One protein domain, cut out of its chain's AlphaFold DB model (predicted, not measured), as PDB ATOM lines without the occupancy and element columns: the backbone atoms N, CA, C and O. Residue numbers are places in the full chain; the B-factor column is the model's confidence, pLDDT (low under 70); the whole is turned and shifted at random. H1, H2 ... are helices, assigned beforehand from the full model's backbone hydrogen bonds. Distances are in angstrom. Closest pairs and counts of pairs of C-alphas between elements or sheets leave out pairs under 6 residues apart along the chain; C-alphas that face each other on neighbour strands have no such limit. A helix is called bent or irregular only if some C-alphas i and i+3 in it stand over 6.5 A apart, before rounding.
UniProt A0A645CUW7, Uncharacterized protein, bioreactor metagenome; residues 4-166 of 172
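What this domain is: This is residues 4 to 166 of the 172 residues of an uncharacterized protein of bioreactor metagenome (UniProt A0A645CUW7). What shape do these coordinates make? Four helices, H1 to H4, form an up-and-down bundle; H5 folds back from H4, and the long H6 crosses one side, packing on H2 and passing close to H4 and H5. Residues 130 to 137, of which 132 to 137 belong to H6, stick out. What is it made of? The printed part has 163 residues with six named helices, H1 to H6 in order, and no named strand: the class is all helix. It is compact, with a radius of gyration of the C-alphas of 16.3 A, and spans 54 by 41 by 26 A.

How they stand to each other: Which helices form the bundle? H1, residues 4 to 26, H2, residues 28 to 49, H3, residues 51 to 68, and H4, residues 72 to 93, form a bundle, up and down, each running against the one before. H1 and H2 are a hairpin at a shallow tilt of 9 degrees, their closest C-alphas, of Cys 17 and Ser 38, 4.6 A apart. H3 and H4 are a hairpin at 10 degrees, the closest C-alphas being those of Phe 66 and Ser 75, at 5.5 A. What are the hubs? H2 and H4 touch four helices each. They touch each other, with the C-alphas of Ala 43 and Ser 86 closest at 4.8 A, and run the same way at a steep tilt of 37 degrees, only just beyond shallow. Where do the last two helices stand? H5, residues 98 to 124, is a hairpin with H4, the closest C-alphas, of Ile 92 and Arg 101, 5.9 A apart. H6, residues 132 to 164, touches H2 with its residues 149 to 161 alone, at a steep tilt of 51 degrees, and the C-alphas of Leu 40 and Thr 157 are closest at 5.9 A. H6 is apart from H1 and H3. Are the helix backbones whole? Each O i to N i+4 pair is within hydrogen-bond range in H3, H5 and H6, against 17 of 19 in H1, 16 of 18 in H2 and 14 of 18 in H4.

Where its parts are: Where does the first helix begin and the last end? C-alpha 4 of H1 is at (240.027, 279.117, 351.673), and C-alpha 164 of H6 is at (237.629, 294.875, 362.721). How long are the longer helices? From first to last C-alpha H6 measures 47.4 A, H5 37.9 A and H1 33.7 A. Which are uneven? H2 and H4 are irregular: C-alphas 29 and 32 are 7.6 A apart, and C-alphas 87 and 90 are 7.2 A apart, with a kink of 29 degrees in H4 near residue 87.

The domain as a whole: How large is it? The two C-alphas farthest apart, of Ser 4 and Glu 131, are 55.4 A apart. Is it unbroken? The printed part has no cut, and its links are tight but for the short one from H5 to H6. Where is confidence low? Residues 124 to 127 and 165 to 166 have pLDDT under 70, against a mean of 85.8 for the printed part.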
ATOM      1  N   SER A   4     240.396 278.123 352.691       83.81
ATOM      2  CA  SER A   4     240.027 279.117 351.673       83.81
ATOM      3  C   SER A   4     239.882 280.532 352.241       83.81
ATOM      4  O   SER A   4     240.374 281.489 351.648       83.81
ATOM      5  N   LYS A   5     239.276 280.684 353.430       84.75
ATOM      6  CA  LYS A   5     239.179 281.997 354.092       84.75
ATOM      7  C   LYS A   5     240.566 282.525 354.461       84.75
ATOM      8  O   LYS A   5     240.818 283.717 354.323       84.75
ATOM      9  N   ARG A   6     241.467 281.655 354.932       83.38
ATOM     10  CA  ARG A   6     242.831 282.042 355.333       83.38
ATOM     11  C   ARG A   6     243.620 282.588 354.144       83.38
ATOM     12  O   ARG A   6     244.218 283.651 354.261       83.38
ATOM     13  N   VAL A   7     243.552 281.908 353.000       87.81
ATOM     14  CA  VAL A   7     244.201 282.352 351.755       87.81
ATOM     15  C   VAL A   7     243.629 283.685 351.271       87.81
ATOM     16  O   VAL A   7     244.396 284.583 350.929       87.81
ATOM     17  N   ALA A   8     242.304 283.860 351.313       88.88
ATOM     18  CA  ALA A   8     241.665 285.115 350.922       88.88
ATOM     19  C   ALA A   8     242.120 286.307 351.787       88.88
ATOM     20  O   ALA A   8     242.443 287.362 351.247       88.88
ATOM     21  N   ILE A   9     242.218 286.137 353.115       86.56
ATOM     22  CA  ILE A   9     242.731 287.194 354.006       86.56
ATOM     23  C   ILE A   9     244.197 287.507 353.699       86.56
ATOM     24  O   ILE A   9     244.555 288.679 353.608       86.56
ATOM     25  N   CYS A  10     245.038 286.490 353.500       89.25
ATOM     26  CA  CYS A  10     246.440 286.692 353.137       89.25
ATOM     27  C   CYS A  10     246.597 287.488 351.831       89.25
ATOM     28  O   CYS A  10     247.409 288.410 351.780       89.25
ATOM     29  N   GLY A  11     245.802 287.172 350.802       89.31
ATOM     30  CA  GLY A  11     245.804 287.900 349.528       89.31
ATOM     31  C   GLY A  11     245.269 289.332 349.642       89.31
ATOM     32  O   GLY A  11     245.821 290.255 349.049       89.31
ATOM     33  N   LEU A  12     244.229 289.551 350.447       92.00
ATOM     34  CA  LEU A  12     243.706 290.896 350.691       92.00
ATOM     35  C   LEU A  12     244.730 291.772 351.430       92.00
ATOM     36  O   LEU A  12     244.962 292.916 351.048       92.00
ATOM     37  N   MET A  13     245.367 291.232 352.473       91.25
ATOM     38  CA  MET A  13     246.362 291.964 353.260       91.25
ATOM     39  C   MET A  13     247.620 292.276 352.448       91.25
ATOM     40  O   MET A  13     248.175 293.365 352.592       91.25
ATOM     41  N   SER A  14     248.050 291.369 351.563       90.75
ATOM     42  CA  SER A  14     249.180 291.636 350.670       90.75
ATOM     43  C   SER A  14     248.871 292.769 349.688       90.75
ATOM     44  O   SER A  14     249.684 293.683 349.538       90.75
ATOM     45  N   ALA A  15     247.679 292.766 349.086       92.12
ATOM     46  CA  ALA A  15     247.232 293.835 348.200       92.12
ATOM     47  C   ALA A  15     247.165 295.190 348.926       92.12
ATOM     48  O   ALA A  15     247.717 296.175 348.439       92.12
ATOM     49  N   LEU A  16     246.571 295.236 350.125       91.44
ATOM     50  CA  LEU A  16     246.508 296.451 350.950       91.44
ATOM     51  C   LEU A  16     247.897 296.986 351.315       91.44
ATOM     52  O   LEU A  16     248.120 298.199 351.313       91.44
ATOM     53  N   CYS A  17     248.840 296.088 351.598       91.69
ATOM     54  CA  CYS A  17     250.226 296.439 351.876       91.69
ATOM     55  C   CYS A  17     250.877 297.137 350.671       91.69
ATOM     56  O   CYS A  17     251.432 298.227 350.812       91.69
ATOM     57  N   ILE A  18     250.734 296.563 349.471       90.38
ATOM     58  CA  ILE A  18     251.296 297.118 348.231       90.38
ATOM     59  C   ILE A  18     250.644 298.453 347.870       90.38
ATOM     60  O   ILE A  18     251.356 299.390 347.523       90.38
ATOM     61  N   VAL A  19     249.318 298.567 347.992       91.06
ATOM     62  CA  VAL A  19     248.599 299.832 347.766       91.06
ATOM     63  C   VAL A  19     249.093 300.906 348.734       91.06
ATOM     64  O   VAL A  19     249.374 302.031 348.338       91.06
ATOM     65  N   SER A  20     249.280 300.562 350.006       89.44
ATOM     66  CA  SER A  20     249.810 301.515 350.986       89.44
ATOM     67  C   SER A  20     251.220 301.966 350.625       89.44
ATOM     68  O   SER A  20     251.519 303.156 350.673       89.44
ATOM     69  N   LEU A  21     252.083 301.037 350.211       89.06
ATOM     70  CA  LEU A  21     253.431 301.369 349.766       89.06
ATOM     71  C   LEU A  21     253.430 302.193 348.472       89.06
ATOM     72  O   LEU A  21     254.264 303.083 348.334       89.06
ATOM     73  N   SER A  22     252.506 301.967 347.538       86.62
ATOM     74  CA  SER A  22     252.435 302.752 346.301       86.62
ATOM     75  C   SER A  22     251.980 304.194 346.550       86.62
ATOM     76  O   SER A  22     252.485 305.106 345.892       86.62
ATOM     77  N   LEU A  23     251.152 304.445 347.575       86.31
ATOM     78  CA  LEU A  23     250.826 305.810 348.022       86.31
ATOM     79  C   LEU A  23     252.082 306.616 348.399       86.31
ATOM     80  O   LEU A  23     252.138 307.822 348.152       86.31
ATOM     81  N   SER A  24     253.111 305.959 348.943       85.50
ATOM     82  CA  SER A  24     254.385 306.602 349.302       85.50
ATOM     83  C   SER A  24     255.143 307.175 348.099       85.50
ATOM     84  O   SER A  24     255.912 308.130 348.243       85.50
ATOM     85  N   ALA A  25     254.939 306.582 346.918       80.69
ATOM     86  CA  ALA A  25     255.577 307.002 345.679       80.69
ATOM     87  C   ALA A  25     254.887 308.238 345.091       80.69
ATOM     88  O   ALA A  25     255.558 309.086 344.513       80.69
ATOM     89  N   MET A  26     253.569 308.357 345.278       81.62
ATOM     90  CA  MET A  26     252.786 309.505 344.808       81.62
ATOM     91  C   MET A  26     252.910 310.709 345.748       81.62
ATOM     92  O   MET A  26     252.995 311.842 345.287       81.62
ATOM     93  N   ILE A  27     252.941 310.470 347.065       84.50
ATOM     94  CA  ILE A  27     252.975 311.525 348.085       84.50
ATOM     95  C   ILE A  27     254.197 311.312 348.991       84.50
ATOM     96  O   ILE A  27     254.119 310.585 349.987       84.50
ATOM     97  N   PRO A  28     255.335 311.973 348.705       75.75
ATOM     98  CA  PRO A  28     256.571 311.791 349.462       75.75
ATOM     99  C   PRO A  28     256.446 312.119 350.955       75.75
ATOM    100  O   PRO A  28     257.125 311.511 351.781       75.75
ATOM    101  N   THR A  29     255.555 313.043 351.311       82.69
ATOM    102  CA  THR A  29     255.263 313.439 352.696       82.69
ATOM    103  C   THR A  29     254.665 312.290 353.515       82.69
ATOM    104  O   THR A  29     254.836 312.240 354.730       82.69
ATOM    105  N   LEU A  30     254.012 311.322 352.857       84.62
ATOM    106  CA  LEU A  30     253.377 310.158 353.484       84.62
ATOM    107  C   LEU A  30     254.276 308.910 353.493       84.62
ATOM    108  O   LEU A  30     253.819 307.812 353.809       84.62
ATOM    109  N   LYS A  31     255.574 309.033 353.187       85.19
ATOM    110  CA  LYS A  31     256.493 307.881 353.188       85.19
ATOM    111  C   LYS A  31     256.534 307.158 354.533       85.19
ATOM    112  O   LYS A  31     256.419 305.941 354.577       85.19
ATOM    113  N   LEU A  32     256.644 307.888 355.641       84.81
ATOM    114  CA  LEU A  32     256.691 307.258 356.964       84.81
ATOM    115  C   LEU A  32     255.343 306.641 357.352       84.81
ATOM    116  O   LEU A  32     255.300 305.522 357.850       84.81
ATOM    117  N   THR A  33     254.236 307.333 357.087       88.12
ATOM    118  CA  THR A  33     252.897 306.845 357.450       88.12
ATOM    119  C   THR A  33     252.503 305.615 356.638       88.12
ATOM    120  O   THR A  33     251.988 304.651 357.199       88.12
ATOM    121  N   SER A  34     252.809 305.605 355.340       87.75
ATOM    122  CA  SER A  34     252.594 304.452 354.457       87.75
ATOM    123  C   SER A  34     253.378 303.212 354.899       87.75
ATOM    124  O   SER A  34     252.827 302.113 354.909       87.75
ATOM    125  N   LEU A  35     254.627 303.384 355.346       89.81
ATOM    126  CA  LEU A  35     255.440 302.307 355.908       89.81
ATOM    127  C   LEU A  35     254.819 301.743 357.191       89.81
ATOM    128  O   LEU A  35     254.684 300.526 357.322       89.81
ATOM    129  N   VAL A  36     254.348 302.602 358.099       90.19
ATOM    130  CA  VAL A  36     253.641 302.165 359.317       90.19
ATOM    131  C   VAL A  36     252.357 301.399 358.978       90.19
ATOM    132  O   VAL A  36     252.109 300.339 359.551       90.19
ATOM    133  N   LEU A  37     251.567 301.885 358.017       91.19
ATOM    134  CA  LEU A  37     250.360 301.211 357.517       91.19
ATOM    135  C   LEU A  37     250.679 299.832 356.931       91.19
ATOM    136  O   LEU A  37     250.041 298.842 357.278       91.19
ATOM    137  N   SER A  38     251.703 299.750 356.085       90.75
ATOM    138  CA  SER A  38     252.134 298.493 355.471       90.75
ATOM    139  C   SER A  38     252.568 297.459 356.521       90.75
ATOM    140  O   SER A  38     252.170 296.294 356.445       90.75
ATOM    141  N   GLY A  39     253.296 297.901 357.554       90.00
ATOM    142  CA  GLY A  39     253.663 297.081 358.700       90.00
ATOM    143  C   GLY A  39     252.447 296.640 359.515       90.00
ATOM    144  O   GLY A  39     252.427 295.513 360.010       90.00
ATOM    145  N   LEU A  40     251.416 297.479 359.644       91.44
ATOM    146  CA  LEU A  40     250.195 297.125 360.369       91.44
ATOM    147  C   LEU A  40     249.462 295.965 359.694       91.44
ATOM    148  O   LEU A  40     249.028 295.041 360.381       91.44
ATOM    149  N   PHE A  41     249.367 295.964 358.364       90.81
ATOM    150  CA  PHE A  41     248.723 294.865 357.642       90.81
ATOM    151  C   PHE A  41     249.475 293.542 357.812       90.81
ATOM    152  O   PHE A  41     248.844 292.498 357.997       90.81
ATOM    153  N   ILE A  42     250.813 293.569 357.846       90.50
ATOM    154  CA  ILE A  42     251.611 292.374 358.161       90.50
ATOM    155  C   ILE A  42     251.328 291.903 359.586       90.50
ATOM    156  O   ILE A  42     251.000 290.734 359.780       90.50
ATOM    157  N   ALA A  43     251.396 292.797 360.575       88.31
ATOM    158  CA  ALA A  43     251.151 292.445 361.972       88.31
ATOM    159  C   ALA A  43     249.743 291.848 362.165       88.31
ATOM    160  O   ALA A  43     249.586 290.793 362.784       88.31
ATOM    161  N   ALA A  44     248.724 292.454 361.548       86.88
ATOM    162  CA  ALA A  44     247.357 291.938 361.545       86.88
ATOM    163  C   ALA A  44     247.256 290.550 360.888       86.88
ATOM    164  O   ALA A  44     246.531 289.684 361.383       86.88
ATOM    165  N   THR A  45     248.009 290.310 359.809       87.44
ATOM    166  CA  THR A  45     248.069 289.004 359.135       87.44
ATOM    167  C   THR A  45     248.659 287.931 360.047       87.44
ATOM    168  O   THR A  45     248.104 286.831 360.120       87.44
ATOM    169  N   VAL A  46     249.739 288.241 360.779       89.31
ATOM    170  CA  VAL A  46     250.348 287.311 361.749       89.31
ATOM    171  C   VAL A  46     249.342 286.927 362.827       89.31
ATOM    172  O   VAL A  46     249.219 285.749 363.156       89.31
ATOM    173  N   MET A  47     248.598 287.897 363.359       84.00
ATOM    174  CA  MET A  47     247.663 287.643 364.459       84.00
ATOM    175  C   MET A  47     246.425 286.850 364.015       84.00
ATOM    176  O   MET A  47     245.928 286.036 364.784       84.00
ATOM    177  N   GLN A  48     245.965 287.011 362.770       83.12
ATOM    178  CA  GLN A  48     244.790 286.287 362.262       83.12
ATOM    179  C   GLN A  48     245.103 284.911 361.678       83.12
ATOM    180  O   GLN A  48     244.334 283.963 361.833       83.12
ATOM    181  N   THR A  49     246.199 284.812 360.931       84.25
ATOM    182  CA  THR A  49     246.512 283.624 360.128       84.25
ATOM    183  C   THR A  49     247.716 282.862 360.662       84.25
ATOM    184  O   THR A  49     248.013 281.786 360.154       84.25
ATOM    185  N   GLY A  50     248.394 283.364 361.694       86.25
ATOM    186  CA  GLY A  50     249.581 282.753 362.282       86.25
ATOM    187  C   GLY A  50     250.883 283.078 361.542       86.25
ATOM    188  O   GLY A  50     250.899 283.628 360.440       86.25
ATOM    189  N   MET A  51     251.996 282.678 362.165       86.62
ATOM    190  CA  MET A  51     253.367 283.012 361.752       86.62
ATOM    191  C   MET A  51     253.702 282.580 360.318       86.62
ATOM    192  O   MET A  51     254.211 283.376 359.537       86.62
ATOM    193  N   ALA A  52     253.395 281.327 359.963       86.81
ATOM    194  CA  ALA A  52     253.814 280.742 358.688       86.81
ATOM    195  C   ALA A  52     253.151 281.425 357.480       86.81
ATOM    196  O   ALA A  52     253.816 281.759 356.505       86.81
ATOM    197  N   ALA A  53     251.845 281.688 357.567       87.00
ATOM    198  CA  ALA A  53     251.108 282.346 356.493       87.00
ATOM    199  C   ALA A  53     251.517 283.819 356.347       87.00
ATOM    200  O   ALA A  53     251.695 284.307 355.232       87.00
ATOM    201  N   ALA A  54     251.738 284.513 357.464       89.31
ATOM    202  CA  ALA A  54     252.222 285.886 357.437       89.31
ATOM    203  C   ALA A  54     253.646 286.009 356.885       89.31
ATOM    204  O   ALA A  54     253.938 286.985 356.201       89.31
ATOM    205  N   PHE A  55     254.506 285.012 357.111       91.19
ATOM    206  CA  PHE A  55     255.821 284.958 356.477       91.19
ATOM    207  C   PHE A  55     255.706 284.884 354.953       91.19
ATOM    208  O   PHE A  55     256.344 285.677 354.268       91.19
ATOM    209  N   CYS A  56     254.825 284.032 354.418       89.38
ATOM    210  CA  CYS A  56     254.557 283.991 352.976       89.38
ATOM    211  C   CYS A  56     254.006 285.322 352.435       89.38
ATOM    212  O   CYS A  56     254.388 285.759 351.354       89.38
ATOM    213  N   VAL A  57     253.119 285.991 353.179       91.81
ATOM    214  CA  VAL A  57     252.592 287.312 352.792       91.81
ATOM    215  C   VAL A  57     253.693 288.367 352.793       91.81
ATOM    216  O   VAL A  57     253.780 289.172 351.867       91.81
ATOM    217  N   TYR A  58     254.561 288.354 353.800       93.12
ATOM    218  CA  TYR A  58     255.688 289.268 353.894       93.12
ATOM    219  C   TYR A  58     256.691 289.055 352.749       93.12
ATOM    220  O   TYR A  58     257.096 290.024 352.111       93.12
ATOM    221  N   THR A  59     257.057 287.812 352.428       91.06
ATOM    222  CA  THR A  59     257.992 287.535 351.326       91.06
ATOM    223  C   THR A  59     257.393 287.901 349.972       91.06
ATOM    224  O   THR A  59     258.059 288.559 349.173       91.06
ATOM    225  N   ALA A  60     256.120 287.572 349.732       91.81
ATOM    226  CA  ALA A  60     255.424 287.949 348.506       91.81
ATOM    227  C   ALA A  60     255.326 289.475 348.344       91.81
ATOM    228  O   ALA A  60     255.686 290.011 347.297       91.81
ATOM    229  N   THR A  61     254.895 290.193 349.386       91.94
ATOM    230  CA  THR A  61     254.805 291.663 349.344       91.94
ATOM    231  C   THR A  61     256.171 292.318 349.211       91.94
ATOM    232  O   THR A  61     256.283 293.296 348.485       91.94
ATOM    233  N   SER A  62     257.214 291.765 349.828       90.88
ATOM    234  CA  SER A  62     258.593 292.245 349.688       90.88
ATOM    235  C   SER A  62     259.099 292.137 348.250       90.88
ATOM    236  O   SER A  62     259.662 293.098 347.729       90.88
ATOM    237  N   LEU A  63     258.861 291.000 347.585       91.25
ATOM    238  CA  LEU A  63     259.233 290.805 346.180       91.25
ATOM    239  C   LEU A  63     258.478 291.768 345.262       91.25
ATOM    240  O   LEU A  63     259.087 292.430 344.421       91.25
ATOM    241  N   ILE A  64     257.165 291.897 345.461       90.06
ATOM    242  CA  ILE A  64     256.342 292.805 344.659       90.06
ATOM    243  C   ILE A  64     256.754 294.259 344.911       90.06
ATOM    244  O   ILE A  64     256.945 295.008 343.963       90.06
ATOM    245  N   ALA A  65     256.966 294.662 346.165       88.56
ATOM    246  CA  ALA A  65     257.407 296.005 346.526       88.56
ATOM    247  C   ALA A  65     258.790 296.341 345.950       88.56
ATOM    248  O   ALA A  65     259.040 297.482 345.567       88.56
ATOM    249  N   PHE A  66     259.698 295.368 345.870       86.50
ATOM    250  CA  PHE A  66     261.014 295.579 345.275       86.50
ATOM    251  C   PHE A  66     260.940 295.844 343.765       86.50
ATOM    252  O   PHE A  66     261.695 296.672 343.261       86.50
ATOM    253  N   PHE A  67     260.031 295.170 343.055       86.31
ATOM    254  CA  PHE A  67     259.905 295.297 341.602       86.31
ATOM    255  C   PHE A  67     258.973 296.439 341.170       86.31
ATOM    256  O   PHE A  67     259.226 297.102 340.169       86.31
ATOM    257  N   LEU A  68     257.899 296.677 341.925       86.75
ATOM    258  CA  LEU A  68     256.832 297.610 341.562       86.75
ATOM    259  C   LEU A  68     257.124 299.056 341.989       86.75
ATOM    260  O   LEU A  68     256.679 299.989 341.323       86.75
ATOM    261  N   LEU A  69     257.823 299.271 343.111       83.56
ATOM    262  CA  LEU A  69     258.012 300.621 343.647       83.56
ATOM    263  C   LEU A  69     259.172 301.340 342.942       83.56
ATOM    264  O   LEU A  69     260.302 300.848 342.961       83.56
ATOM    265  N   PRO A  70     258.946 302.558 342.416       73.25
ATOM    266  CA  PRO A  70     260.007 303.334 341.779       73.25
ATOM    267  C   PRO A  70     261.050 303.820 342.799       73.25
ATOM    268  O   PRO A  70     262.233 303.952 342.488       73.25
ATOM    269  N   VAL A  71     260.629 304.061 344.047       74.81
ATOM    270  CA  VAL A  71     261.496 304.551 345.125       74.81
ATOM    271  C   VAL A  71     262.063 303.376 345.918       74.81
ATOM    272  O   VAL A  71     261.504 302.967 346.937       74.81
ATOM    273  N   LYS A  72     263.228 302.874 345.492       79.75
ATOM    274  CA  LYS A  72     263.890 301.711 346.118       79.75
ATOM    275  C   LYS A  72     264.140 301.876 347.620       79.75
ATOM    276  O   LYS A  72     264.094 300.898 348.358       79.75
ATOM    277  N   THR A  73     264.359 303.104 348.095       79.81
ATOM    278  CA  THR A  73     264.555 303.394 349.525       79.81
ATOM    279  C   THR A  73     263.363 302.948 350.372       79.81
ATOM    280  O   THR A  73     263.562 302.410 351.457       79.81
ATOM    281  N   VAL A  74     262.132 303.129 349.881       83.25
ATOM    282  CA  VAL A  74     260.926 302.740 350.625       83.25
ATOM    283  C   VAL A  74     260.799 301.221 350.676       83.25
ATOM    284  O   VAL A  74     260.560 300.678 351.751       83.25
ATOM    285  N   SER A  75     261.038 300.526 349.561       84.06
ATOM    286  CA  SER A  75     261.030 299.058 349.521       84.06
ATOM    287  C   SER A  75     262.055 298.471 350.487       84.06
ATOM    288  O   SER A  75     261.742 297.566 351.251       84.06
ATOM    289  N   VAL A  76     263.273 299.017 350.506       84.38
ATOM    290  CA  VAL A  76     264.344 298.552 351.399       84.38
ATOM    291  C   VAL A  76     263.992 298.798 352.867       84.38
ATOM    292  O   VAL A  76     264.172 297.901 353.688       84.38
ATOM    293  N   LEU A  77     263.447 299.971 353.207       86.19
ATOM    294  CA  LEU A  77     262.982 300.267 354.569       86.19
ATOM    295  C   LEU A  77     261.836 299.346 354.992       86.19
ATOM    296  O   LEU A  77     261.808 298.887 356.133       86.19
ATOM    297  N   PHE A  78     260.909 299.052 354.084       88.25
ATOM    298  CA  PHE A  78     259.832 298.109 354.342       88.25
ATOM    299  C   PHE A  78     260.372 296.709 354.640       88.25
ATOM    300  O   PHE A  78     260.031 296.137 355.668       88.25
ATOM    301  N   ILE A  79     261.248 296.187 353.782       87.81
ATOM    302  CA  ILE A  79     261.815 294.842 353.919       87.81
ATOM    303  C   ILE A  79     262.644 294.752 355.206       87.81
ATOM    304  O   ILE A  79     262.404 293.900 356.049       87.81
ATOM    305  N   LEU A  80     263.600 295.657 355.416       84.19
ATOM    306  CA  LEU A  80     264.521 295.547 356.550       84.19
ATOM    307  C   LEU A  80     263.873 295.939 357.883       84.19
ATOM    308  O   LEU A  80     264.074 295.268 358.886       84.19
ATOM    309  N   PHE A  81     263.105 297.026 357.926       86.00
ATOM    310  CA  PHE A  81     262.622 297.583 359.189       86.00
ATOM    311  C   PHE A  81     261.160 297.249 359.451       86.00
ATOM    312  O   PHE A  81     260.854 296.514 360.390       86.00
ATOM    313  N   PHE A  82     260.256 297.810 358.650       86.75
ATOM    314  CA  PHE A  82     258.837 297.864 359.005       86.75
ATOM    315  C   PHE A  82     258.174 296.486 358.930       86.75
ATOM    316  O   PHE A  82     257.521 296.064 359.883       86.75
ATOM    317  N   GLY A  83     258.390 295.756 357.838       86.31
ATOM    318  CA  GLY A  83     257.805 294.443 357.592       86.31
ATOM    319  C   GLY A  83     258.365 293.356 358.507       86.31
ATOM    320  O   GLY A  83     257.588 292.661 359.163       86.31
ATOM    321  N   LEU A  84     259.696 293.246 358.623       88.75
ATOM    322  CA  LEU A  84     260.332 292.275 359.525       88.75
ATOM    323  C   LEU A  84     259.954 292.509 360.990       88.75
ATOM    324  O   LEU A  84     259.616 291.557 361.694       88.75
ATOM    325  N   TYR A  85     259.951 293.761 361.454       90.25
ATOM    326  CA  TYR A  85     259.586 294.048 362.837       90.25
ATOM    327  C   TYR A  85     258.123 293.706 363.120       90.25
ATOM    328  O   TYR A  85     257.820 293.075 364.132       90.25
ATOM    329  N   SER A  86     257.214 294.059 362.206       88.25
ATOM    330  CA  SER A  86     255.798 293.700 362.313       88.25
ATOM    331  C   SER A  86     255.561 292.195 362.345       88.25
ATOM    332  O   SER A  86     254.618 291.734 362.987       88.25
ATOM    333  N   LEU A  87     256.426 291.419 361.690       89.06
ATOM    334  CA  LEU A  87     256.402 289.966 361.762       89.06
ATOM    335  C   LEU A  87     256.816 289.467 363.158       89.06
ATOM    336  O   LEU A  87     256.196 288.556 363.698       89.06
ATOM    337  N   LEU A  88     257.812 290.097 363.782       88.31
ATOM    338  CA  LEU A  88     258.292 289.746 365.123       88.31
ATOM    339  C   LEU A  88     257.409 290.274 366.265       88.31
ATOM    340  O   LEU A  88     257.468 289.752 367.380       88.31
ATOM    341  N   LEU A  89     256.576 291.285 366.008       88.12
ATOM    342  CA  LEU A  89     255.771 291.970 367.019       88.12
ATOM    343  C   LEU A  89     254.962 291.010 367.922       88.12
ATOM    344  O   LEU A  89     255.037 291.159 369.147       88.12
ATOM    345  N   PRO A  90     254.256 289.984 367.403       84.38
ATOM    346  CA  PRO A  90     253.486 289.069 368.249       84.38
ATOM    347  C   PRO A  90     254.359 288.127 369.086       84.38
ATOM    348  O   PRO A  90     253.943 287.712 370.164       84.38
ATOM    349  N   LEU A  91     255.575 287.800 368.632       84.06
ATOM    350  CA  LEU A  91     256.538 287.019 369.421       84.06
ATOM    351  C   LEU A  91     257.027 287.828 370.626       84.06
ATOM    352  O   LEU A  91     257.093 287.309 371.737       84.06
ATOM    353  N   ILE A  92     257.309 289.114 370.409       83.75
ATOM    354  CA  ILE A  92     257.729 290.059 371.450       83.75
ATOM    355  C   ILE A  92     256.590 290.299 372.456       83.75
ATOM    356  O   ILE A  92     256.842 290.438 373.652       83.75
ATOM    357  N   GLY A  93     255.337 290.326 371.992       79.81
ATOM    358  CA  GLY A  93     254.153 290.475 372.844       79.81
ATOM    359  C   GLY A  93     253.918 289.304 373.805       79.81
ATOM    360  O   GLY A  93     253.473 289.526 374.924       79.81
ATOM    361  N   LYS A  94     254.284 288.074 373.414       82.44
ATOM    362  CA  LYS A  94     254.125 286.865 374.246       82.44
ATOM    363  C   LYS A  94     255.126 286.758 375.402       82.44
ATOM    364  O   LYS A  94     254.992 285.881 376.257       82.44
ATOM    365  N   MET A  95     256.156 287.600 375.430       84.44
ATOM    366  CA  MET A  95     257.178 287.561 376.474       84.44
ATOM    367  C   MET A  95     256.629 288.142 377.782       84.44
ATOM    368  O   MET A  95     256.361 289.338 377.867       84.44
ATOM    369  N   LYS A  96     256.514 287.305 378.823       80.81
ATOM    370  CA  LYS A  96     256.029 287.724 380.154       80.81
ATOM    371  C   LYS A  96     256.972 288.712 380.853       80.81
ATOM    372  O   LYS A  96     256.517 289.613 381.550       80.81
ATOM    373  N   ASN A  97     258.282 288.558 380.656       87.69
ATOM    374  CA  ASN A  97     259.291 289.388 381.316       87.69
ATOM    375  C   ASN A  97     259.543 290.681 380.537       87.69
ATOM    376  O   ASN A  97     260.005 290.648 379.393       87.69
ATOM    377  N   ILE A  98     259.330 291.821 381.197       86.12
ATOM    378  CA  ILE A  98     259.561 293.148 380.613       86.12
ATOM    379  C   ILE A  98     261.022 293.344 380.177       86.12
ATOM    380  O   ILE A  98     261.261 293.903 379.107       86.12
ATOM    381  N   LEU A  99     261.990 292.812 380.938       87.75
ATOM    382  CA  LEU A  99     263.411 292.879 380.580       87.75
ATOM    383  C   LEU A  99     263.696 292.158 379.261       87.75
ATOM    384  O   LEU A  99     264.298 292.745 378.367       87.75
ATOM    385  N   ASN A 100     263.211 290.924 379.098       87.31
ATOM    386  CA  ASN A 100     263.433 290.150 377.872       87.31
ATOM    387  C   ASN A 100     262.837 290.865 376.658       87.31
ATOM    388  O   ASN A 100     263.463 290.921 375.604       87.31
ATOM    389  N   ARG A 101     261.659 291.479 376.826       86.00
ATOM    390  CA  ARG A 101     260.998 292.263 375.779       86.00
ATOM    391  C   ARG A 101     261.850 293.454 375.335       86.00
ATOM    392  O   ARG A 101     261.972 293.708 374.139       86.00
ATOM    393  N   ILE A 102     262.429 294.180 376.289       87.56
ATOM    394  CA  ILE A 102     263.298 295.332 376.026       87.56
ATOM    395  C   ILE A 102     264.588 294.877 375.339       87.56
ATOM    396  O   ILE A 102     264.937 295.412 374.288       87.56
ATOM    397  N   ILE A 103     265.250 293.848 375.874       90.62
ATOM    398  CA  ILE A 103     266.485 293.294 375.305       90.62
ATOM    399  C   ILE A 103     266.256 292.873 373.854       90.62
ATOM    400  O   ILE A 103     267.030 293.258 372.983       90.62
ATOM    401  N   PHE A 104     265.167 292.159 373.562       89.88
ATOM    402  CA  PHE A 104     264.880 291.694 372.205       89.88
ATOM    403  C   PHE A 104     264.629 292.848 371.224       89.88
ATOM    404  O   PHE A 104     265.097 292.809 370.088       89.88
ATOM    405  N   LYS A 105     263.936 293.908 371.666       89.62
ATOM    406  CA  LYS A 105     263.688 295.113 370.858       89.62
ATOM    407  C   LYS A 105     264.982 295.836 370.492       89.62
ATOM    408  O   LYS A 105     265.195 296.151 369.324       89.62
ATOM    409  N   TYR A 106     265.853 296.071 371.472       89.00
ATOM    410  CA  TYR A 106     267.125 296.751 371.229       89.00
ATOM    411  C   TYR A 106     268.131 295.862 370.492       89.00
ATOM    412  O   TYR A 106     268.868 296.365 369.645       89.00
ATOM    413  N   ALA A 107     268.138 294.550 370.742       91.69
ATOM    414  CA  ALA A 107     268.948 293.602 369.979       91.69
ATOM    415  C   ALA A 107     268.541 293.603 368.500       91.69
ATOM    416  O   ALA A 107     269.398 293.739 367.630       91.69
ATOM    417  N   TYR A 108     267.234 293.550 368.216       91.50
ATOM    418  CA  TYR A 108     266.712 293.667 366.856       91.50
ATOM    419  C   TYR A 108     267.155 294.973 366.185       91.50
ATOM    420  O   TYR A 108     267.668 294.941 365.067       91.50
ATOM    421  N   LEU A 109     267.014 296.110 366.880       91.62
ATOM    422  CA  LEU A 109     267.419 297.412 366.352       91.62
ATOM    423  C   LEU A 109     268.916 297.450 365.999       91.62
ATOM    424  O   LEU A 109     269.293 297.925 364.932       91.62
ATOM    425  N   ASN A 110     269.779 296.921 366.865       92.56
ATOM    426  CA  ASN A 110     271.218 296.895 366.606       92.56
ATOM    427  C   ASN A 110     271.578 295.991 365.421       92.56
ATOM    428  O   ASN A 110     272.350 296.395 364.550       92.56
ATOM    429  N   ILE A 111     270.979 294.798 365.342       91.94
ATOM    430  CA  ILE A 111     271.196 293.865 364.229       91.94
ATOM    431  C   ILE A 111     270.776 294.509 362.906       91.94
ATOM    432  O   ILE A 111     271.525 294.469 361.931       91.94
ATOM    433  N   ILE A 112     269.605 295.148 362.865       89.69
ATOM    434  CA  ILE A 112     269.111 295.745 361.625       89.69
ATOM    435  C   ILE A 112     269.928 296.978 361.210       89.69
ATOM    436  O   ILE A 112     270.135 297.200 360.016       89.69
ATOM    437  N   ILE A 113     270.461 297.749 362.165       89.06
ATOM    438  CA  ILE A 113     271.402 298.847 361.890       89.06
ATOM    439  C   ILE A 113     272.695 298.301 361.275       89.06
ATOM    440  O   ILE A 113     273.142 298.810 360.250       89.06
ATOM    441  N   LEU A 114     273.266 297.230 361.830       88.88
ATOM    442  CA  LEU A 114     274.463 296.596 361.270       88.88
ATOM    443  C   LEU A 114     274.233 296.102 359.837       88.88
ATOM    444  O   LEU A 114     275.027 296.407 358.944       88.88
ATOM    445  N   ILE A 115     273.123 295.395 359.601       87.81
ATOM    446  CA  ILE A 115     272.761 294.883 358.271       87.81
ATOM    447  C   ILE A 115     272.564 296.041 357.290       87.81
ATOM    448  O   ILE A 115     273.103 296.015 356.185       87.81
ATOM    449  N   SER A 116     271.824 297.077 357.684       83.44
ATOM    450  CA  SER A 116     271.554 298.223 356.811       83.44
ATOM    451  C   SER A 116     272.822 299.013 356.479       83.44
ATOM    452  O   SER A 116     273.028 299.349 355.315       83.44
ATOM    453  N   VAL A 117     273.722 299.236 357.441       83.50
ATOM    454  CA  VAL A 117     275.030 299.866 357.193       83.50
ATOM    455  C   VAL A 117     275.881 299.028 356.234       83.50
ATOM    456  O   VAL A 117     276.478 299.583 355.311       83.50
ATOM    457  N   PHE A 118     275.915 297.704 356.407       83.81
ATOM    458  CA  PHE A 118     276.641 296.799 355.511       83.81
ATOM    459  C   PHE A 118     276.100 296.862 354.073       83.81
ATOM    460  O   PHE A 118     276.864 297.073 353.130       83.81
ATOM    461  N   PHE A 119     274.775 296.775 353.901       80.94
ATOM    462  CA  PHE A 119     274.126 296.881 352.592       80.94
ATOM    463  C   PHE A 119     274.356 298.247 351.929       80.94
ATOM    464  O   PHE A 119     274.682 298.313 350.744       80.94
ATOM    465  N   LEU A 120     274.226 299.348 352.675       78.56
ATOM    466  CA  LEU A 120     274.417 300.698 352.133       78.56
ATOM    467  C   LEU A 120     275.868 300.958 351.710       78.56
ATOM    468  O   LEU A 120     276.092 301.599 350.681       78.56
ATOM    469  N   LYS A 121     276.853 300.425 352.447       78.81
ATOM    470  CA  LYS A 121     278.265 300.485 352.040       78.81
ATOM    471  C   LYS A 121     278.510 299.717 350.741       78.81
ATOM    472  O   LYS A 121     279.110 300.273 349.825       78.81
ATOM    473  N   GLN A 122     278.024 298.478 350.654       78.75
ATOM    474  CA  GLN A 122     278.303 297.592 349.521       78.75
ATOM    475  C   GLN A 122     277.615 298.049 348.227       78.75
ATOM    476  O   GLN A 122     278.238 298.067 347.169       78.75
ATOM    477  N   PHE A 123     276.334 298.423 348.304       72.50
ATOM    478  CA  PHE A 123     275.517 298.690 347.116       72.50
ATOM    479  C   PHE A 123     275.449 300.166 346.730       72.50
ATOM    480  O   PHE A 123     275.365 300.479 345.546       72.50
ATOM    481  N   PHE A 124     275.477 301.078 347.705       68.25
ATOM    482  CA  PHE A 124     275.260 302.510 347.467       68.25
ATOM    483  C   PHE A 124     276.517 303.366 347.655       68.25
ATOM    484  O   PHE A 124     276.447 304.572 347.427       68.25
ATOM    485  N   ARG A 125     277.660 302.772 348.049       69.06
ATOM    486  CA  ARG A 125     278.928 303.478 348.344       69.06
ATOM    487  C   ARG A 125     278.716 304.723 349.215       69.06
ATOM    488  O   ARG A 125     279.351 305.758 349.021       69.06
ATOM    489  N   LEU A 126     277.772 304.634 350.150       66.06
ATOM    490  CA  LEU A 126     277.321 305.782 350.920       66.06
ATOM    491  C   LEU A 126     278.442 306.214 351.871       66.06
ATOM    492  O   LEU A 126     278.941 305.409 352.662       66.06
ATOM    493  N   GLN A 127     278.863 307.476 351.769       68.00
ATOM    494  CA  GLN A 127     279.890 308.029 352.645       68.00
ATOM    495  C   GLN A 127     279.303 308.197 354.043       68.00
ATOM    496  O   GLN A 127     278.481 309.080 354.292       68.00
ATOM    497  N   ILE A 128     279.702 307.317 354.956       70.12
ATOM    498  CA  ILE A 128     279.340 307.457 356.363       70.12
ATOM    499  C   ILE A 128     280.148 308.629 356.926       70.12
ATOM    500  O   ILE A 128     281.364 308.663 356.713       70.12
ATOM    501  N   PRO A 129     279.509 309.579 357.632       71.81
ATOM    502  CA  PRO A 129     280.228 310.649 358.304       71.81
ATOM    503  C   PRO A 129     281.324 310.061 359.194       71.81
ATOM    504  O   PRO A 129     281.042 309.204 360.027       71.81
ATOM    505  N   GLN A 130     282.562 310.517 359.014       74.38
ATOM    506  CA  GLN A 130     283.710 310.080 359.823       74.38
ATOM    507  C   GLN A 130     283.697 310.733 361.218       74.38
ATOM    508  O   GLN A 130     284.343 310.259 362.147       74.38
ATOM    509  N   GLU A 131     282.920 311.807 361.372       84.44
ATOM    510  CA  GLU A 131     282.781 312.554 362.619       84.44
ATOM    511  C   GLU A 131     282.034 311.741 363.678       84.44
ATOM    512  O   GLU A 131     280.832 311.476 363.546       84.44
ATOM    513  N   PHE A 132     282.719 311.429 364.778       81.38
ATOM    514  CA  PHE A 132     282.167 310.651 365.889       81.38
ATOM    515  C   PHE A 132     280.852 311.245 366.430       81.38
ATOM    516  O   PHE A 132     279.878 310.524 366.656       81.38
ATOM    517  N   ALA A 133     280.771 312.576 366.528       84.81
ATOM    518  CA  ALA A 133     279.567 313.281 366.966       84.81
ATOM    519  C   ALA A 133     278.359 313.057 366.032       84.81
ATOM    520  O   ALA A 133     277.233 312.873 366.501       84.81
ATOM    521  N   LYS A 134     278.574 313.020 364.708       85.75
ATOM    522  CA  LYS A 134     277.496 312.796 363.727       85.75
ATOM    523  C   LYS A 134     276.997 311.352 363.762       85.75
ATOM    524  O   LYS A 134     275.796 311.129 363.627       85.75
ATOM    525  N   ILE A 135     277.896 310.390 363.987       86.25
ATOM    526  CA  ILE A 135     277.540 308.972 364.143       86.25
ATOM    527  C   ILE A 135     276.643 308.783 365.372       86.25
ATOM    528  O   ILE A 135     275.584 308.164 365.263       86.25
ATOM    529  N   ILE A 136     277.019 309.365 366.519       87.88
ATOM    530  CA  ILE A 136     276.212 309.296 367.749       87.88
ATOM    531  C   ILE A 136     274.826 309.903 367.522       87.88
ATOM    532  O   ILE A 136     273.818 309.285 367.861       87.88
ATOM    533  N   MET A 137     274.758 311.088 366.911       88.75
ATOM    534  CA  MET A 137     273.488 311.764 366.645       88.75
ATOM    535  C   MET A 137     272.575 310.943 365.720       88.75
ATOM    536  O   MET A 137     271.380 310.824 365.983       88.75
ATOM    537  N   MET A 138     273.127 310.326 364.668       87.69
ATOM    538  CA  MET A 138     272.376 309.442 363.772       87.69
ATOM    539  C   MET A 138     271.851 308.197 364.500       87.69
ATOM    540  O   MET A 138     270.698 307.810 364.310       87.69
ATOM    541  N   TYR A 139     272.674 307.584 365.352       89.25
ATOM    542  CA  TYR A 139     272.272 306.421 366.140       89.25
ATOM    543  C   TYR A 139     271.151 306.763 367.135       89.25
ATOM    544  O   TYR A 139     270.149 306.050 367.206       89.25
ATOM    545  N   LEU A 140     271.257 307.901 367.831       90.31
ATOM    546  CA  LEU A 140     270.204 308.404 368.718       90.31
ATOM    547  C   LEU A 140     268.897 308.680 367.961       90.31
ATOM    548  O   LEU A 140     267.822 308.311 368.437       90.31
ATOM    549  N   ALA A 141     268.977 309.262 366.761       90.56
ATOM    550  CA  ALA A 141     267.807 309.495 365.918       90.56
ATOM    551  C   ALA A 141     267.112 308.182 365.512       90.56
ATOM    552  O   ALA A 141     265.884 308.101 365.539       90.56
ATOM    553  N   LEU A 142     267.880 307.135 365.191       90.25
ATOM    554  CA  LEU A 142     267.340 305.809 364.866       90.25
ATOM    555  C   LEU A 142     266.653 305.152 366.066       90.25
ATOM    556  O   LEU A 142     265.571 304.589 365.905       90.25
ATOM    557  N   ILE A 143     267.231 305.262 367.266       91.81
ATOM    558  CA  ILE A 143     266.596 304.781 368.502       91.81
ATOM    559  C   ILE A 143     265.270 305.505 368.746       91.81
ATOM    560  O   ILE A 143     264.254 304.857 369.019       91.81
ATOM    561  N   ALA A 144     265.258 306.834 368.625       91.88
ATOM    562  CA  ALA A 144     264.051 307.630 368.818       91.88
ATOM    563  C   ALA A 144     262.956 307.233 367.816       91.88
ATOM    564  O   ALA A 144     261.822 306.949 368.206       91.88
ATOM    565  N   LEU A 145     263.309 307.127 366.532       90.50
ATOM    566  CA  LEU A 145     262.379 306.757 365.466       90.50
ATOM    567  C   LEU A 145     261.836 305.333 365.646       90.50
ATOM    568  O   LEU A 145     260.635 305.111 365.489       90.50
ATOM    569  N   PHE A 146     262.686 304.383 366.040       90.88
ATOM    570  CA  PHE A 146     262.266 303.017 366.344       90.88
ATOM    571  C   PHE A 146     261.323 302.950 367.549       90.88
ATOM    572  O   PHE A 146     260.339 302.217 367.513       90.88
ATOM    573  N   THR A 147     261.578 303.739 368.593       89.62
ATOM    574  CA  THR A 147     260.721 303.780 369.787       89.62
ATOM    575  C   THR A 147     259.329 304.312 369.452       89.62
ATOM    576  O   THR A 147     258.321 303.733 369.864       89.62
ATOM    577  N   ILE A 148     259.258 305.378 368.647       91.19
ATOM    578  CA  ILE A 148     257.990 305.912 368.133       91.19
ATOM    579  C   ILE A 148     257.275 304.842 367.303       91.19
ATOM    580  O   ILE A 148     256.081 304.607 367.488       91.19
ATOM    581  N   TYR A 149     258.003 304.161 366.419       89.94
ATOM    582  CA  TYR A 149     257.442 303.108 365.584       89.94
ATOM    583  C   TYR A 149     256.874 301.936 366.398       89.94
ATOM    584  O   TYR A 149     255.723 301.565 366.183       89.94
ATOM    585  N   ASP A 150     257.632 301.389 367.352       90.25
ATOM    586  CA  ASP A 150     257.203 300.297 368.238       90.25
ATOM    587  C   ASP A 150     255.917 300.653 368.998       90.25
ATOM    588  O   ASP A 150     254.969 299.860 369.059       90.25
ATOM    589  N   TYR A 151     255.841 301.877 369.522       88.50
ATOM    590  CA  TYR A 151     254.642 302.367 370.191       88.50
ATOM    591  C   TYR A 151     253.437 302.438 369.244       88.50
ATOM    592  O   TYR A 151     252.357 301.932 369.573       88.50
ATOM    593  N   LEU A 152     253.619 303.034 368.059       90.19
ATOM    594  CA  LEU A 152     252.558 303.186 367.064       90.19
ATOM    595  C   LEU A 152     252.066 301.829 366.567       90.19
ATOM    596  O   LEU A 152     250.866 301.567 366.611       90.19
ATOM    597  N   ILE A 153     252.966 300.945 366.137       88.88
ATOM    598  CA  ILE A 153     252.589 299.660 365.545       88.88
ATOM    599  C   ILE A 153     251.889 298.759 366.562       88.88
ATOM    600  O   ILE A 153     250.884 298.130 366.228       88.88
ATOM    601  N   THR A 154     252.339 298.758 367.822       88.25
ATOM    602  CA  THR A 154     251.692 297.996 368.896       88.25
ATOM    603  C   THR A 154     250.258 298.480 369.111       88.25
ATOM    604  O   THR A 154     249.321 297.681 369.082       88.25
ATOM    605  N   ARG A 155     250.058 299.794 369.289       86.62
ATOM    606  CA  ARG A 155     248.722 300.358 369.543       86.62
ATOM    607  C   ARG A 155     247.795 300.219 368.347       86.62
ATOM    608  O   ARG A 155     246.640 299.835 368.518       86.62
ATOM    609  N   LEU A 156     248.290 300.517 367.150       88.50
ATOM    610  CA  LEU A 156     247.490 300.449 365.937       88.50
ATOM    611  C   LEU A 156     247.069 299.010 365.634       88.50
ATOM    612  O   LEU A 156     245.922 298.798 365.260       88.50
ATOM    613  N   THR A 157     247.938 298.020 365.863       85.56
ATOM    614  CA  THR A 157     247.587 296.605 365.662       85.56
ATOM    615  C   THR A 157     246.480 296.166 366.624       85.56
ATOM    616  O   THR A 157     245.486 295.584 366.190       85.56
ATOM    617  N   VAL A 158     246.587 296.511 367.914       84.75
ATOM    618  CA  VAL A 158     245.542 296.211 368.913       84.75
ATOM    619  C   VAL A 158     244.225 296.913 368.568       84.75
ATOM    620  O   VAL A 158     243.159 296.296 368.607       84.75
ATOM    621  N   TYR A 159     244.275 298.190 368.180       86.44
ATOM    622  CA  TYR A 159     243.091 298.941 367.759       86.44
ATOM    623  C   TYR A 159     242.443 298.336 366.507       86.44
ATOM    624  O   TYR A 159     241.230 298.142 366.456       86.44
ATOM    625  N   PHE A 160     243.246 297.988 365.503       84.19
ATOM    626  CA  PHE A 160     242.766 297.412 364.252       84.19
ATOM    627  C   PHE A 160     242.074 296.066 364.487       84.19
ATOM    628  O   PHE A 160     240.960 295.852 364.014       84.19
ATOM    629  N   ILE A 161     242.681 295.188 365.287       80.25
ATOM    630  CA  ILE A 161     242.103 293.881 365.619       80.25
ATOM    631  C   ILE A 161     240.840 294.037 366.458       80.25
ATOM    632  O   ILE A 161     239.808 293.460 366.129       80.25
ATOM    633  N   SER A 162     240.875 294.860 367.505       79.19
ATOM    634  CA  SER A 162     239.705 295.066 368.365       79.19
ATOM    635  C   SER A 162     238.531 295.733 367.643       79.19
ATOM    636  O   SER A 162     237.389 295.523 368.039       79.19
ATOM    637  N   LYS A 163     238.773 296.512 366.583       79.25
ATOM    638  CA  LYS A 163     237.711 297.159 365.805       79.25
ATOM    639  C   LYS A 163     237.166 296.275 364.689       79.25
ATOM    640  O   LYS A 163     235.953 296.161 364.557       79.25
ATOM    641  N   PHE A 164     238.037 295.650 363.899       71.56
ATOM    642  CA  PHE A 164     237.629 294.875 362.721       71.56
ATOM    643  C   PHE A 164     237.379 293.393 363.021       71.56
ATOM    644  O   PHE A 164     236.584 292.756 362.337       71.56
ATOM    645  N   PHE A 165     238.014 292.846 364.059       64.88
ATOM    646  CA  PHE A 165     237.979 291.418 364.393       64.88
ATOM    647  C   PHE A 165     237.385 291.132 365.777       64.88
ATOM    648  O   PHE A 165     237.504 290.017 366.277       64.88
ATOM    649  N   LYS A 166     236.654 292.093 366.365       52.44
ATOM    650  CA  LYS A 166     235.964 291.979 367.669       52.44
ATOM    651  C   LYS A 166     235.051 290.749 367.809       52.44
ATOM    652  O   LYS A 166     234.740 290.346 368.924       52.44
TER     653      LYS A 166